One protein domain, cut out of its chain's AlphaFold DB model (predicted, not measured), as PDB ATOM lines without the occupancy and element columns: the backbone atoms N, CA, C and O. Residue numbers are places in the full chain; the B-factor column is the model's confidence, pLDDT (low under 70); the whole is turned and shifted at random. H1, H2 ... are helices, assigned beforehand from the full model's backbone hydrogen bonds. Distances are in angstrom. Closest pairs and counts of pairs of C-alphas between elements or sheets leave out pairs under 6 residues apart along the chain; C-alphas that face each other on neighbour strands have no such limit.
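This is residues 4 to 113 of the 445 residues of an uncharacterized protein of Cordyceps sp. RAO-2017 (UniProt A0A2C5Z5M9). One long helix, H4, runs along much of a rod, with the helical hairpin of H2 and H3 packed on its first residues and H6 crossing it nearer its other end. The short H1 sits at the hairpin's end of the rod and H5 at the far end, where residues 86 to 93 stick out. The printed part has 110 residues with six named helices, H1 to H6 in order, and no named strand: the class is all helix. It is loose, with a radius of gyration of the C-alphas of 17.6 A, and spans 54 by 22 by 19 A.

H4, residues 60 to 86, is the hub and touches three helices. H6, residues 100 to 111, touches it at a steep tilt of 59 degrees, opposite ways; their closest C-alphas, of Ala 78 and Ala 109, are 5.0 A apart. H2, residues 21 to 37, and H3, residues 43 to 55, form with H4 an up-and-down bundle, each helix running against the one before. In the hairpin of H2 and H3 the closest C-alphas, of Leu 28 and Ala 53, are 6.6 A apart. H1, residues 4 to 8, is close to H3 but not clearly touching, with C-alphas 6 and 54 closest at 5.6 A. H5, residues 91 to 98, is apart from H4. Every O i to N i+4 pair is within hydrogen-bond range in H1, H2, H3 and H6, against 22 of 23 in H4 and 3 of 4 in H5.

H4 measures 38.6 A from C-alpha 60 at (-86.546, 2.524, -1.403) to C-alpha 86 at (-95.795, -25.387, -26.467). H2 measures 24.4 A and H3 18.3 A.

The printed part has no cut. The link from H1 to H2 is long. Residues 84 to 103 have pLDDT under 70.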
ATOM      1  N   GLU A   4     -86.261   5.994   6.701       80.44
ATOM      2  CA  GLU A   4     -87.130   4.833   6.903       80.44
ATOM      3  C   GLU A   4     -86.459   3.544   6.427       80.44
ATOM      4  O   GLU A   4     -86.525   2.517   7.106       80.44
ATOM      5  N   LEU A   5     -85.773   3.598   5.280       84.69
ATOM      6  CA  LEU A   5     -84.994   2.464   4.791       84.69
ATOM      7  C   LEU A   5     -83.796   2.170   5.704       84.69
ATOM      8  O   LEU A   5     -83.519   1.007   5.984       84.69
ATOM      9  N   ALA A   6     -83.100   3.206   6.181       86.12
ATOM     10  CA  ALA A   6     -81.937   3.054   7.055       86.12
ATOM     11  C   ALA A   6     -82.296   2.493   8.441       86.12
ATOM     12  O   ALA A   6     -81.511   1.727   8.997       86.12
ATOM     13  N   ASP A   7     -83.473   2.827   8.974       85.56
ATOM     14  CA  ASP A   7     -83.962   2.280  10.242       85.56
ATOM     15  C   ASP A   7     -84.292   0.783  10.122       85.56
ATOM     16  O   ASP A   7     -84.027   0.009  11.043       85.56
ATOM     17  N   LYS A   8     -84.830   0.353   8.969       84.19
ATOM     18  CA  LYS A   8     -85.172  -1.056   8.699       84.19
ATOM     19  C   LYS A   8     -83.961  -1.895   8.293       84.19
ATOM     20  O   LYS A   8     -83.827  -3.039   8.722       84.19
ATOM     21  N   PHE A   9     -83.081  -1.327   7.475       88.94
ATOM     22  CA  PHE A   9     -81.883  -1.969   6.941       88.94
ATOM     23  C   PHE A   9     -80.667  -1.093   7.256       88.94
ATOM     24  O   PHE A   9     -80.271  -0.271   6.422       88.94
ATOM     25  N   PRO A  10     -80.067  -1.238   8.452       89.88
ATOM     26  CA  PRO A  10     -78.965  -0.392   8.890       89.88
ATOM     27  C   PRO A  10     -77.809  -0.384   7.878       89.88
ATOM     28  O   PRO A  10     -77.266  -1.447   7.557       89.88
ATOM     29  N   PRO A  11     -77.420   0.792   7.351       90.06
ATOM     30  CA  PRO A  11     -76.391   0.878   6.327       90.06
ATOM     31  C   PRO A  11     -75.020   0.525   6.902       90.06
ATOM     32  O   PRO A  11     -74.645   0.967   7.990       90.06
ATOM     33  N   ILE A  12     -74.223  -0.208   6.128       90.81
ATOM     34  CA  ILE A  12     -72.820  -0.464   6.456       90.81
ATOM     35  C   ILE A  12     -71.988   0.708   5.915       90.81
ATOM     36  O   ILE A  12     -72.012   0.955   4.701       90.81
ATOM     37  N   PRO A  13     -71.232   1.431   6.766       87.75
ATOM     38  CA  PRO A  13     -70.398   2.543   6.323       87.75
ATOM     39  C   PRO A  13     -69.423   2.113   5.225       87.75
ATOM     40  O   PRO A  13     -68.699   1.130   5.363       87.75
ATOM     41  N   ASN A  14     -69.395   2.860   4.125       89.50
ATOM     42  CA  ASN A  14     -68.553   2.565   2.970       89.50
ATOM     43  C   ASN A  14     -68.167   3.860   2.249       89.50
ATOM     44  O   ASN A  14     -68.794   4.893   2.437       89.50
ATOM     45  N   THR A  15     -67.144   3.819   1.397       91.38
ATOM     46  CA  THR A  15     -66.708   4.987   0.612       91.38
ATOM     47  C   THR A  15     -67.518   5.188  -0.674       91.38
ATOM     48  O   THR A  15     -67.415   6.241  -1.304       91.38
ATOM     49  N   LEU A  16     -68.361   4.223  -1.058       90.31
ATOM     50  CA  LEU A  16     -69.155   4.265  -2.290       90.31
ATOM     51  C   LEU A  16     -70.276   5.307  -2.224       90.31
ATOM     52  O   LEU A  16     -70.693   5.819  -3.260       90.31
ATOM     53  N   TRP A  17     -70.718   5.697  -1.025       86.75
ATOM     54  CA  TRP A  17     -71.718   6.752  -0.830       86.75
ATOM     55  C   TRP A  17     -71.305   8.141  -1.364       86.75
ATOM     56  O   TRP A  17     -72.191   8.952  -1.633       86.75
ATOM     57  N   ILE A  18     -69.999   8.386  -1.571       90.50
ATOM     58  CA  ILE A  18     -69.415   9.631  -2.110       90.50
ATOM     59  C   ILE A  18     -69.607   9.696  -3.630       90.50
ATOM     60  O   ILE A  18     -69.548  10.771  -4.226       90.50
ATOM     61  N   LEU A  19     -69.823   8.547  -4.277       93.56
ATOM     62  CA  LEU A  19     -70.022   8.500  -5.716       93.56
ATOM     63  C   LEU A  19     -71.304   9.251  -6.115       93.56
ATOM     64  O   LEU A  19     -72.287   9.243  -5.367       93.56
ATOM     65  N   PRO A  20     -71.335   9.843  -7.324       95.44
ATOM     66  CA  PRO A  20     -72.555  10.404  -7.891       95.44
ATOM     67  C   PRO A  20     -73.715   9.405  -7.851       95.44
ATOM     68  O   PRO A  20     -73.509   8.201  -8.029       95.44
ATOM     69  N   VAL A  21     -74.938   9.910  -7.657       93.19
ATOM     70  CA  VAL A  21     -76.155   9.092  -7.513       93.19
ATOM     71  C   VAL A  21     -76.287   8.064  -8.639       93.19
ATOM     72  O   VAL A  21     -76.541   6.900  -8.353       93.19
ATOM     73  N   ASP A  22     -76.016   8.449  -9.888       95.38
ATOM     74  CA  ASP A  22     -76.130   7.560 -11.051       95.38
ATOM     75  C   ASP A  22     -75.165   6.371 -10.997       95.38
ATOM     76  O   ASP A  22     -75.533   5.251 -11.344       95.38
ATOM     77  N   LYS A  23     -73.941   6.576 -10.489       95.81
ATOM     78  CA  LYS A  23     -72.984   5.476 -10.296       95.81
ATOM     79  C   LYS A  23     -73.447   4.525  -9.200       95.81
ATOM     80  O   LYS A  23     -73.268   3.322  -9.330       95.81
ATOM     81  N   ARG A  24     -74.053   5.050  -8.133       95.50
ATOM     82  CA  ARG A  24     -74.602   4.232  -7.041       95.50
ATOM     83  C   ARG A  24     -75.808   3.415  -7.512       95.50
ATOM     84  O   ARG A  24     -75.861   2.226  -7.226       95.50
ATOM     85  N   LYS A  25     -76.702   4.016  -8.306       95.81
ATOM     86  CA  LYS A  25     -77.801   3.312  -8.992       95.81
ATOM     87  C   LYS A  25     -77.272   2.183  -9.880       95.81
ATOM     88  O   LYS A  25     -77.740   1.058  -9.781       95.81
ATOM     89  N   LEU A  26     -76.248   2.466 -10.689       96.00
ATOM     90  CA  LEU A  26     -75.627   1.465 -11.556       96.00
ATOM     91  C   LEU A  26     -75.001   0.307 -10.763       96.00
ATOM     92  O   LEU A  26     -75.134  -0.843 -11.165       96.00
ATOM     93  N   LEU A  27     -74.337   0.588  -9.637       95.50
ATOM     94  CA  LEU A  27     -73.788  -0.456  -8.766       95.50
ATOM     95  C   LEU A  27     -74.887  -1.365  -8.204       95.50
ATOM     96  O   LEU A  27     -74.731  -2.583  -8.250       95.50
ATOM     97  N   LEU A  28     -75.992  -0.789  -7.718       95.50
ATOM     98  CA  LEU A  28     -77.150  -1.557  -7.251       95.50
ATOM     99  C   LEU A  28     -77.698  -2.459  -8.367       95.50
ATOM    100  O   LEU A  28     -77.862  -3.658  -8.152       95.50
ATOM    101  N   HIS A  29     -77.881  -1.902  -9.566       96.00
ATOM    102  CA  HIS A  29     -78.378  -2.628 -10.735       96.00
ATOM    103  C   HIS A  29     -77.476  -3.808 -11.129       96.00
ATOM    104  O   HIS A  29     -77.947  -4.924 -11.340       96.00
ATOM    105  N   ILE A  30     -76.155  -3.596 -11.181       95.25
ATOM    106  CA  ILE A  30     -75.186  -4.654 -11.505       95.25
ATOM    107  C   ILE A  30     -75.260  -5.790 -10.482       95.25
ATOM    108  O   ILE A  30     -75.255  -6.959 -10.866       95.25
ATOM    109  N   VAL A  31     -75.336  -5.465  -9.188       94.31
ATOM    110  CA  VAL A  31     -75.437  -6.488  -8.139       94.31
ATOM    111  C   VAL A  31     -76.779  -7.216  -8.211       94.31
ATOM    112  O   VAL A  31     -76.796  -8.433  -8.061       94.31
ATOM    113  N   MET A  32     -77.883  -6.526  -8.510       93.38
ATOM    114  CA  MET A  32     -79.188  -7.161  -8.719       93.38
ATOM    115  C   MET A  32     -79.134  -8.185  -9.860       93.38
ATOM    116  O   MET A  32     -79.514  -9.338  -9.665       93.38
ATOM    117  N   LEU A  33     -78.587  -7.807 -11.020       92.31
ATOM    118  CA  LEU A  33     -78.417  -8.729 -12.146       92.31
ATOM    119  C   LEU A  33     -77.488  -9.901 -11.808       92.31
ATOM    120  O   LEU A  33     -77.769 -11.034 -12.196       92.31
ATOM    121  N   LEU A  34     -76.409  -9.651 -11.060       91.62
ATOM    122  CA  LEU A  34     -75.504 -10.702 -10.596       91.62
ATOM    123  C   LEU A  34     -76.247 -11.704  -9.706       91.62
ATOM    124  O   LEU A  34     -76.170 -12.903  -9.948       91.62
ATOM    125  N   VAL A  35     -76.995 -11.227  -8.711       90.12
ATOM    126  CA  VAL A  35     -77.748 -12.084  -7.785       90.12
ATOM    127  C   VAL A  35     -78.815 -12.891  -8.526       90.12
ATOM    128  O   VAL A  35     -78.936 -14.091  -8.299       90.12
ATOM    129  N   ILE A  36     -79.525 -12.281  -9.476       87.81
ATOM    130  CA  ILE A  36     -80.495 -12.993 -10.323       87.81
ATOM    131  C   ILE A  36     -79.799 -14.053 -11.189       87.81
ATOM    132  O   ILE A  36     -80.324 -15.152 -11.357       87.81
ATOM    133  N   SER A  37     -78.596 -13.770 -11.702       85.25
ATOM    134  CA  SER A  37     -77.827 -14.731 -12.507       85.25
ATOM    135  C   SER A  37     -77.382 -15.972 -11.722       85.25
ATOM    136  O   SER A  37     -77.155 -17.019 -12.326       85.25
ATOM    137  N   LEU A  38     -77.318 -15.882 -10.386       83.44
ATOM    138  CA  LEU A  38     -77.061 -17.023  -9.500       83.44
ATOM    139  C   LEU A  38     -78.278 -17.946  -9.342       83.44
ATOM    140  O   LEU A  38     -78.177 -18.949  -8.646       83.44
ATOM    141  N   GLN A  39     -79.405 -17.636  -9.994       72.38
ATOM    142  CA  GLN A  39     -80.628 -18.449 -10.050       72.38
ATOM    143  C   GLN A  39     -81.374 -18.596  -8.713       72.38
ATOM    144  O   GLN A  39     -82.416 -19.240  -8.666       72.38
ATOM    145  N   GLU A  40     -80.904 -17.957  -7.642       73.06
ATOM    146  CA  GLU A  40     -81.507 -18.006  -6.310       73.06
ATOM    147  C   GLU A  40     -81.936 -16.599  -5.864       73.06
ATOM    148  O   GLU A  40     -81.283 -15.968  -5.031       73.06
ATOM    149  N   TYR A  41     -83.057 -16.085  -6.387       84.81
ATOM    150  CA  TYR A  41     -83.640 -14.817  -5.910       84.81
ATOM    151  C   TYR A  41     -84.525 -15.015  -4.666       84.81
ATOM    152  O   TYR A  41     -85.683 -14.599  -4.590       84.81
ATOM    153  N   ASN A  42     -83.963 -15.699  -3.677       89.44
ATOM    154  CA  ASN A  42     -84.654 -16.036  -2.443       89.44
ATOM    155  C   ASN A  42     -84.761 -14.806  -1.505       89.44
ATOM    156  O   ASN A  42     -84.330 -13.698  -1.826       89.44
ATOM    157  N   ALA A  43     -85.338 -14.966  -0.316       92.75
ATOM    158  CA  ALA A  43     -85.501 -13.862   0.630       92.75
ATOM    159  C   ALA A  43     -84.167 -13.230   1.070       92.75
ATOM    160  O   ALA A  43     -84.102 -12.021   1.281       92.75
ATOM    161  N   ASN A  44     -83.083 -14.012   1.147       93.50
ATOM    162  CA  ASN A  44     -81.759 -13.482   1.485       93.50
ATOM    163  C   ASN A  44     -81.226 -12.557   0.386       93.50
ATOM    164  O   ASN A  44     -80.622 -11.534   0.698       93.50
ATOM    165  N   ALA A  45     -81.470 -12.893  -0.885       93.31
ATOM    166  CA  ALA A  45     -81.099 -12.060  -2.026       93.31
ATOM    167  C   ALA A  45     -81.782 -10.686  -1.968       93.31
ATOM    168  O   ALA A  45     -81.105  -9.660  -2.062       93.31
ATOM    169  N   ARG A  46     -83.099 -10.654  -1.728       92.62
ATOM    170  CA  ARG A  46     -83.853  -9.399  -1.574       92.62
ATOM    171  C   ARG A  46     -83.330  -8.572  -0.394       92.62
ATOM    172  O   ARG A  46     -83.004  -7.398  -0.554       92.62
ATOM    173  N   VAL A  47     -83.172  -9.192   0.777       92.75
ATOM    174  CA  VAL A  47     -82.671  -8.511   1.986       92.75
ATOM    175  C   VAL A  47     -81.250  -7.972   1.789       92.75
ATOM    176  O   VAL A  47     -80.948  -6.871   2.253       92.75
ATOM    177  N   LEU A  48     -80.381  -8.694   1.078       94.00
ATOM    178  CA  LEU A  48     -79.046  -8.216   0.708       94.00
ATOM    179  C   LEU A  48     -79.122  -6.948  -0.150       94.00
ATOM    180  O   LEU A  48     -78.398  -5.987   0.118       94.00
ATOM    181  N   LEU A  49     -79.989  -6.928  -1.165       94.38
ATOM    182  CA  LEU A  49     -80.129  -5.775  -2.053       94.38
ATOM    183  C   LEU A  49     -80.716  -4.555  -1.336       94.38
ATOM    184  O   LEU A  49     -80.270  -3.440  -1.593       94.38
ATOM    185  N   LEU A  50     -81.625  -4.752  -0.380       93.88
ATOM    186  CA  LEU A  50     -82.152  -3.677   0.470       93.88
ATOM    187  C   LEU A  50     -81.072  -3.086   1.391       93.88
ATOM    188  O   LEU A  50     -80.915  -1.864   1.461       93.88
ATOM    189  N   HIS A  51     -80.243  -3.930   2.021       94.38
ATOM    190  CA  HIS A  51     -79.074  -3.461   2.778       94.38
ATOM    191  C   HIS A  51     -78.067  -2.730   1.886       94.38
ATOM    192  O   HIS A  51     -77.467  -1.740   2.313       94.38
ATOM    193  N   LEU A  52     -77.875  -3.190   0.647       94.69
ATOM    194  CA  LEU A  52     -77.005  -2.531  -0.321       94.69
ATOM    195  C   LEU A  52     -77.566  -1.164  -0.734       94.69
ATOM    196  O   LEU A  52     -76.820  -0.189  -0.728       94.69
ATOM    197  N   ALA A  53     -78.862  -1.070  -1.039       94.44
ATOM    198  CA  ALA A  53     -79.530   0.186  -1.372       94.44
ATOM    199  C   ALA A  53     -79.385   1.208  -0.232       94.44
ATOM    200  O   ALA A  53     -78.933   2.334  -0.468       94.44
ATOM    201  N   SER A  54     -79.641   0.777   1.008       94.38
ATOM    202  CA  SER A  54     -79.430   1.582   2.216       94.38
ATOM    203  C   SER A  54     -77.965   2.018   2.371       94.38
ATOM    204  O   SER A  54     -77.666   3.207   2.515       94.38
ATOM    205  N   SER A  55     -77.013   1.086   2.232       93.94
ATOM    206  CA  SER A  55     -75.568   1.354   2.342       93.94
ATOM    207  C   SER A  55     -75.059   2.309   1.256       93.94
ATOM    208  O   SER A  55     -74.164   3.117   1.502       93.94
ATOM    209  N   LEU A  56     -75.650   2.282   0.061       93.75
ATOM    210  CA  LEU A  56     -75.370   3.228  -1.022       93.75
ATOM    211  C   LEU A  56     -76.097   4.575  -0.844       93.75
ATOM    212  O   LEU A  56     -75.874   5.506  -1.625       93.75
ATOM    213  N   SER A  57     -76.913   4.722   0.204       93.00
ATOM    214  CA  SER A  57     -77.764   5.889   0.470       93.00
ATOM    215  C   SER A  57     -78.723   6.201  -0.684       93.00
ATOM    216  O   SER A  57     -78.899   7.367  -1.057       93.00
ATOM    217  N   LEU A  58     -79.307   5.153  -1.266       93.31
ATOM    218  CA  LEU A  58     -80.408   5.224  -2.225       93.31
ATOM    219  C   LEU A  58     -81.746   5.113  -1.475       93.31
ATOM    220  O   LEU A  58     -81.784   4.576  -0.372       93.31
ATOM    221  N   SER A  59     -82.820   5.662  -2.046       91.50
ATOM    222  CA  SER A  59     -84.171   5.511  -1.492       91.50
ATOM    223  C   SER A  59     -84.778   4.162  -1.865       91.50
ATOM    224  O   SER A  59     -84.357   3.541  -2.847       91.50
ATOM    225  N   LEU A  60     -85.792   3.741  -1.107       89.38
ATOM    226  CA  LEU A  60     -86.546   2.524  -1.403       89.38
ATOM    227  C   LEU A  60     -87.214   2.583  -2.790       89.38
ATOM    228  O   LEU A  60     -87.153   1.609  -3.535       89.38
ATOM    229  N   ASP A  61     -87.732   3.747  -3.192       90.00
ATOM    230  CA  ASP A  61     -88.348   3.947  -4.515       90.00
ATOM    231  C   ASP A  61     -87.384   3.633  -5.669       90.00
ATOM    232  O   ASP A  61     -87.759   3.000  -6.650       90.00
ATOM    233  N   ILE A  62     -86.107   4.022  -5.546       92.25
ATOM    234  CA  ILE A  62     -85.090   3.745  -6.573       92.25
ATOM    235  C   ILE A  62     -84.847   2.238  -6.701       92.25
ATOM    236  O   ILE A  62     -84.626   1.746  -7.808       92.25
ATOM    237  N   TYR A  63     -84.849   1.517  -5.576       92.75
ATOM    238  CA  TYR A  63     -84.715   0.062  -5.571       92.75
ATOM    239  C   TYR A  63     -85.924  -0.598  -6.246       92.75
ATOM    240  O   TYR A  63     -85.745  -1.426  -7.137       92.75
ATOM    241  N   HIS A  64     -87.135  -0.183  -5.874       91.50
ATOM    242  CA  HIS A  64     -88.384  -0.684  -6.436       91.50
ATOM    243  C   HIS A  64     -88.514  -0.430  -7.942       91.50
ATOM    244  O   HIS A  64     -88.829  -1.351  -8.692       91.50
ATOM    245  N   GLU A  65     -88.193   0.777  -8.419       92.50
ATOM    246  CA  GLU A  65     -88.203   1.097  -9.853       92.50
ATOM    247  C   GLU A  65     -87.266   0.191 -10.663       92.50
ATOM    248  O   GLU A  65     -87.584  -0.195 -11.794       92.50
ATOM    249  N   ASP A  66     -86.094  -0.130 -10.112       93.69
ATOM    250  CA  ASP A  66     -85.130  -1.001 -10.780       93.69
ATOM    251  C   ASP A  66     -85.563  -2.473 -10.734       93.69
ATOM    252  O   ASP A  66     -85.565  -3.139 -11.772       93.69
ATOM    253  N   GLU A  67     -86.031  -2.950  -9.573       92.81
ATOM    254  CA  GLU A  67     -86.580  -4.303  -9.404       92.81
ATOM    255  C   GLU A  67     -87.765  -4.537 -10.350       92.81
ATOM    256  O   GLU A  67     -87.835  -5.566 -11.025       92.81
ATOM    257  N   LEU A  68     -88.659  -3.553 -10.465       93.12
ATOM    258  CA  LEU A  68     -89.803  -3.577 -11.366       93.12
ATOM    259  C   LEU A  68     -89.370  -3.707 -12.827       93.12
ATOM    260  O   LEU A  68     -89.858  -4.583 -13.545       93.12
ATOM    261  N   ARG A  69     -88.434  -2.858 -13.271       93.25
ATOM    262  CA  ARG A  69     -87.938  -2.863 -14.653       93.25
ATOM    263  C   ARG A  69     -87.301  -4.205 -15.007       93.25
ATOM    264  O   ARG A  69     -87.583  -4.755 -16.073       93.25
ATOM    265  N   VAL A  70     -86.455  -4.727 -14.119       93.00
ATOM    266  CA  VAL A  70     -85.791  -6.022 -14.305       93.00
ATOM    267  C   VAL A  70     -86.823  -7.150 -14.312       93.00
ATOM    268  O   VAL A  70     -86.828  -7.960 -15.237       93.00
ATOM    269  N   SER A  71     -87.750  -7.164 -13.352       92.31
ATOM    270  CA  SER A  71     -88.830  -8.150 -13.267       92.31
ATOM    271  C   SER A  71     -89.641  -8.240 -14.560       92.31
ATOM    272  O   SER A  71     -89.782  -9.322 -15.123       92.31
ATOM    273  N   GLN A  72     -90.136  -7.106 -15.064       92.25
ATOM    274  CA  GLN A  72     -90.983  -7.069 -16.259       92.25
ATOM    275  C   GLN A  72     -90.230  -7.528 -17.512       92.25
ATOM    276  O   GLN A  72     -90.787  -8.256 -18.337       92.25
ATOM    277  N   ALA A  73     -88.956  -7.143 -17.650       90.81
ATOM    278  CA  ALA A  73     -88.117  -7.585 -18.758       90.81
ATOM    279  C   ALA A  73     -87.887  -9.106 -18.725       90.81
ATOM    280  O   ALA A  73     -88.081  -9.780 -19.738       90.81
ATOM    281  N   LEU A  74     -87.534  -9.659 -17.559       90.81
ATOM    282  CA  LEU A  74     -87.316 -11.098 -17.388       90.81
ATOM    283  C   LEU A  74     -88.611 -11.899 -17.548       90.81
ATOM    284  O   LEU A  74     -88.596 -12.961 -18.163       90.81
ATOM    285  N   ALA A  75     -89.732 -11.388 -17.038       90.31
ATOM    286  CA  ALA A  75     -91.041 -12.015 -17.163       90.31
ATOM    287  C   ALA A  75     -91.508 -12.089 -18.616       90.31
ATOM    288  O   ALA A  75     -92.013 -13.122 -19.046       90.31
ATOM    289  N   LYS A  76     -91.316 -11.008 -19.384       90.44
ATOM    290  CA  LYS A  76     -91.646 -10.989 -20.810       90.44
ATOM    291  C   LYS A  76     -90.873 -12.070 -21.564       90.44
ATOM    292  O   LYS A  76     -91.483 -12.853 -22.281       90.44
ATOM    293  N   LEU A  77     -89.562 -12.158 -21.327       88.12
ATOM    294  CA  LEU A  77     -88.726 -13.208 -21.908       88.12
ATOM    295  C   LEU A  77     -89.191 -14.603 -21.466       88.12
ATOM    296  O   LEU A  77     -89.326 -15.493 -22.296       88.12
ATOM    297  N   ALA A  78     -89.478 -14.799 -20.176       87.19
ATOM    298  CA  ALA A  78     -89.931 -16.086 -19.647       87.19
ATOM    299  C   ALA A  78     -91.232 -16.575 -20.310       87.19
ATOM    300  O   ALA A  78     -91.351 -17.764 -20.600       87.19
ATOM    301  N   LEU A  79     -92.188 -15.672 -20.552       87.44
ATOM    302  CA  LEU A  79     -93.446 -15.988 -21.235       87.44
ATOM    303  C   LEU A  79     -93.219 -16.313 -22.716       87.44
ATOM    304  O   LEU A  79     -93.697 -17.346 -23.174       87.44
ATOM    305  N   GLU A  80     -92.427 -15.506 -23.429       85.75
ATOM    306  CA  GLU A  80     -92.066 -15.766 -24.833       85.75
ATOM    307  C   GLU A  80     -91.425 -17.158 -24.992       85.75
ATOM    308  O   GLU A  80     -91.857 -17.956 -25.826       85.75
ATOM    309  N   PHE A  81     -90.474 -17.511 -24.120       80.25
ATOM    310  CA  PHE A  81     -89.860 -18.844 -24.113       80.25
ATOM    311  C   PHE A  81     -90.845 -19.965 -23.755       80.25
ATOM    312  O   PHE A  81     -90.741 -21.071 -24.290       80.25
ATOM    313  N   ALA A  82     -91.777 -19.723 -22.828       76.81
ATOM    314  CA  ALA A  82     -92.761 -20.725 -22.430       76.81
ATOM    315  C   ALA A  82     -93.742 -21.047 -23.570       76.81
ATOM    316  O   ALA A  82     -94.069 -22.220 -23.765       76.81
ATOM    317  N   ASP A  83     -94.150 -20.038 -24.340       77.06
ATOM    318  CA  ASP A  83     -95.044 -20.186 -25.492       77.06
ATOM    319  C   ASP A  83     -94.348 -20.922 -26.651       77.06
ATOM    320  O   ASP A  83     -94.912 -21.844 -27.251       77.06
ATOM    321  N   GLU A  84     -93.073 -20.610 -26.916       69.12
ATOM    322  CA  GLU A  84     -92.250 -21.324 -27.905       69.12
ATOM    323  C   GLU A  84     -92.096 -22.822 -27.579       69.12
ATOM    324  O   GLU A  84     -92.010 -23.671 -28.479       69.12
ATOM    325  N   GLN A  85     -92.105 -23.189 -26.293       62.91
ATOM    326  CA  GLN A  85     -92.045 -24.588 -25.872       62.91
ATOM    327  C   GLN A  85     -93.336 -25.365 -26.178       62.91
ATOM    328  O   GLN A  85     -93.239 -26.564 -26.468       62.91
ATOM    329  N   GLU A  86     -94.510 -24.726 -26.183       62.31
ATOM    330  CA  GLU A  86     -95.795 -25.387 -26.467       62.31
ATOM    331  C   GLU A  86     -96.045 -25.635 -27.961       62.31
ATOM    332  O   GLU A  86     -96.709 -26.612 -28.309       62.31
ATOM    333  N   LEU A  87     -95.422 -24.868 -28.866       56.56
ATOM    334  CA  LEU A  87     -95.582 -24.996 -30.327       56.56
ATOM    335  C   LEU A  87     -94.971 -26.269 -30.980       56.56
ATOM    336  O   LEU A  87     -94.777 -26.334 -32.191       56.56
ATOM    337  N   GLY A  88     -94.736 -27.341 -30.213       51.25
ATOM    338  CA  GLY A  88     -94.818 -28.702 -30.766       51.25
ATOM    339  C   GLY A  88     -93.628 -29.287 -31.545       51.25
ATOM    340  O   GLY A  88     -93.840 -30.205 -32.332       51.25
ATOM    341  N   GLN A  89     -92.375 -28.866 -31.329       47.66
ATOM    342  CA  GLN A  89     -91.211 -29.653 -31.806       47.66
ATOM    343  C   GLN A  89     -90.735 -30.696 -30.773       47.66
ATOM    344  O   GLN A  89     -90.869 -30.492 -29.560       47.66
ATOM    345  N   LYS A  90     -90.190 -31.827 -31.251       49.50
ATOM    346  CA  LYS A  90     -89.687 -32.938 -30.422       49.50
ATOM    347  C   LYS A  90     -88.565 -32.464 -29.474       49.50
ATOM    348  O   LYS A  90     -87.728 -31.662 -29.889       49.50
ATOM    349  N   PRO A  91     -88.493 -32.977 -28.229       51.44
ATOM    350  CA  PRO A  91     -87.529 -32.520 -27.217       51.44
ATOM    351  C   PRO A  91     -86.056 -32.656 -27.648       51.44
ATOM    352  O   PRO A  91     -85.241 -31.803 -27.306       51.44
ATOM    353  N   GLU A  92     -85.723 -33.666 -28.460       49.22
ATOM    354  CA  GLU A  92     -84.359 -33.893 -28.974       49.22
ATOM    355  C   GLU A  92     -83.936 -32.901 -30.073       49.22
ATOM    356  O   GLU A  92     -82.760 -32.551 -30.170       49.22
ATOM    357  N   GLU A  93     -84.875 -32.399 -30.884       47.91
ATOM    358  CA  GLU A  93     -84.594 -31.370 -31.897       47.91
ATOM    359  C   GLU A  93     -84.507 -29.973 -31.264       47.91
ATOM    360  O   GLU A  93     -83.654 -29.179 -31.656       47.91
ATOM    361  N   LYS A  94     -85.301 -29.696 -30.218       50.94
ATOM    362  CA  LYS A  94     -85.314 -28.409 -29.495       50.94
ATOM    363  C   LYS A  94     -84.017 -28.121 -28.735       50.94
ATOM    364  O   LYS A  94     -83.470 -27.029 -28.869       50.94
ATOM    365  N   HIS A  95     -83.480 -29.103 -28.003       48.56
ATOM    366  CA  HIS A  95     -82.176 -28.967 -27.332       48.56
ATOM    367  C   HIS A  95     -81.030 -28.729 -28.331       48.56
ATOM    368  O   HIS A  95     -80.040 -28.074 -28.008       48.56
ATOM    369  N   ARG A  96     -81.178 -29.233 -29.563       45.19
ATOM    370  CA  ARG A  96     -80.200 -29.095 -30.646       45.19
ATOM    371  C   ARG A  96     -80.317 -27.764 -31.406       45.19
ATOM    372  O   ARG A  96     -79.307 -27.293 -31.917       45.19
ATOM    373  N   LEU A  97     -81.514 -27.170 -31.472       48.16
ATOM    374  CA  LEU A  97     -81.808 -25.899 -32.157       48.16
ATOM    375  C   LEU A  97     -81.554 -24.658 -31.288       48.16
ATOM    376  O   LEU A  97     -81.040 -23.665 -31.794       48.16
ATOM    377  N   LEU A  98     -81.893 -24.710 -29.996       50.03
ATOM    378  CA  LEU A  98     -81.781 -23.562 -29.081       50.03
ATOM    379  C   LEU A  98     -80.468 -23.543 -28.279       50.03
ATOM    380  O   LEU A  98     -80.082 -22.498 -27.751       50.03
ATOM    381  N   GLY A  99     -79.755 -24.672 -28.198       60.56
ATOM    382  CA  GLY A  99     -78.448 -24.756 -27.541       60.56
ATOM    383  C   GLY A  99     -78.456 -24.169 -26.114       60.56
ATOM    384  O   GLY A  99     -79.415 -24.395 -25.374       60.56
ATOM    385  N   PRO A 100     -77.437 -23.377 -25.720       58.94
ATOM    386  CA  PRO A 100     -77.373 -22.735 -24.403       58.94
ATOM    387  C   PRO A 100     -78.580 -21.842 -24.080       58.94
ATOM    388  O   PRO A 100     -78.888 -21.639 -22.911       58.94
ATOM    389  N   MET A 101     -79.292 -21.295 -25.074       51.25
ATOM    390  CA  MET A 101     -80.414 -20.373 -24.834       51.25
ATOM    391  C   MET A 101     -81.651 -21.077 -24.259       51.25
ATOM    392  O   MET A 101     -82.393 -20.463 -23.496       51.25
ATOM    393  N   ALA A 102     -81.842 -22.372 -24.544       60.09
ATOM    394  CA  ALA A 102     -82.911 -23.163 -23.929       60.09
ATOM    395  C   ALA A 102     -82.720 -23.310 -22.413       60.09
ATOM    396  O   ALA A 102     -83.691 -23.231 -21.659       60.09
ATOM    397  N   GLU A 103     -81.472 -23.474 -21.957       64.44
ATOM    398  CA  GLU A 103     -81.157 -23.538 -20.526       64.44
ATOM    399  C   GLU A 103     -81.522 -22.219 -19.833       64.44
ATOM    400  O   GLU A 103     -82.164 -22.235 -18.788       64.44
ATOM    401  N   HIS A 104     -81.231 -21.074 -20.458       72.31
ATOM    402  CA  HIS A 104     -81.591 -19.760 -19.917       72.31
ATOM    403  C   HIS A 104     -83.113 -19.546 -19.855       72.31
ATOM    404  O   HIS A 104     -83.613 -19.043 -18.849       72.31
ATOM    405  N   GLY A 105     -83.868 -19.979 -20.872       74.81
ATOM    406  CA  GLY A 105     -85.333 -19.889 -20.875       74.81
ATOM    407  C   GLY A 105     -85.985 -20.684 -19.736       74.81
ATOM    408  O   GLY A 105     -86.877 -20.177 -19.055       74.81
ATOM    409  N   HIS A 106     -85.495 -21.896 -19.457       77.19
ATOM    410  CA  HIS A 106     -85.974 -22.700 -18.327       77.19
ATOM    411  C   HIS A 106     -85.694 -22.052 -16.968       77.19
ATOM    412  O   HIS A 106     -86.528 -22.131 -16.066       77.19
ATOM    413  N   LEU A 107     -84.546 -21.396 -16.813       80.00
ATOM    414  CA  LEU A 107     -84.193 -20.700 -15.575       80.00
ATOM    415  C   LEU A 107     -85.093 -19.488 -15.328       80.00
ATOM    416  O   LEU A 107     -85.580 -19.305 -14.213       80.00
ATOM    417  N   LEU A 108     -85.375 -18.706 -16.372       84.50
ATOM    418  CA  LEU A 108     -86.313 -17.584 -16.293       84.50
ATOM    419  C   LEU A 108     -87.734 -18.057 -15.973       84.50
ATOM    420  O   LEU A 108     -88.410 -17.467 -15.134       84.50
ATOM    421  N   ALA A 109     -88.172 -19.159 -16.584       84.94
ATOM    422  CA  ALA A 109     -89.458 -19.772 -16.274       84.94
ATOM    423  C   ALA A 109     -89.529 -20.225 -14.801       84.94
ATOM    424  O   ALA A 109     -90.498 -19.914 -14.104       84.94
ATOM    425  N   ASN A 110     -88.477 -20.874 -14.290       86.62
ATOM    426  CA  ASN A 110     -88.389 -21.299 -12.891       86.62
ATOM    427  C   ASN A 110     -88.408 -20.121 -11.908       86.62
ATOM    428  O   ASN A 110     -89.068 -20.227 -10.875       86.62
ATOM    429  N   LEU A 111     -87.755 -18.997 -12.229       89.25
ATOM    430  CA  LEU A 111     -87.791 -17.787 -11.400       89.25
ATOM    431  C   LEU A 111     -89.237 -17.350 -11.125       89.25
ATOM    432  O   LEU A 111     -89.582 -17.083  -9.980       89.25
ATOM    433  N   PHE A 112     -90.105 -17.364 -12.139       89.81
ATOM    434  CA  PHE A 112     -91.515 -16.970 -12.009       89.81
ATOM    435  C   PHE A 112     -92.475 -18.120 -11.666       89.81
ATOM    436  O   PHE A 112     -93.692 -17.922 -11.662       89.81
ATOM    437  N   GLY A 113     -91.962 -19.318 -11.368       87.19
ATOM    438  CA  GLY A 113     -92.786 -20.487 -11.040       87.19
ATOM    439  C   GLY A 113     -93.528 -21.085 -12.243       87.19
ATOM    440  O   GLY A 113     -94.467 -21.860 -12.068       87.19
TER     441      GLY A 113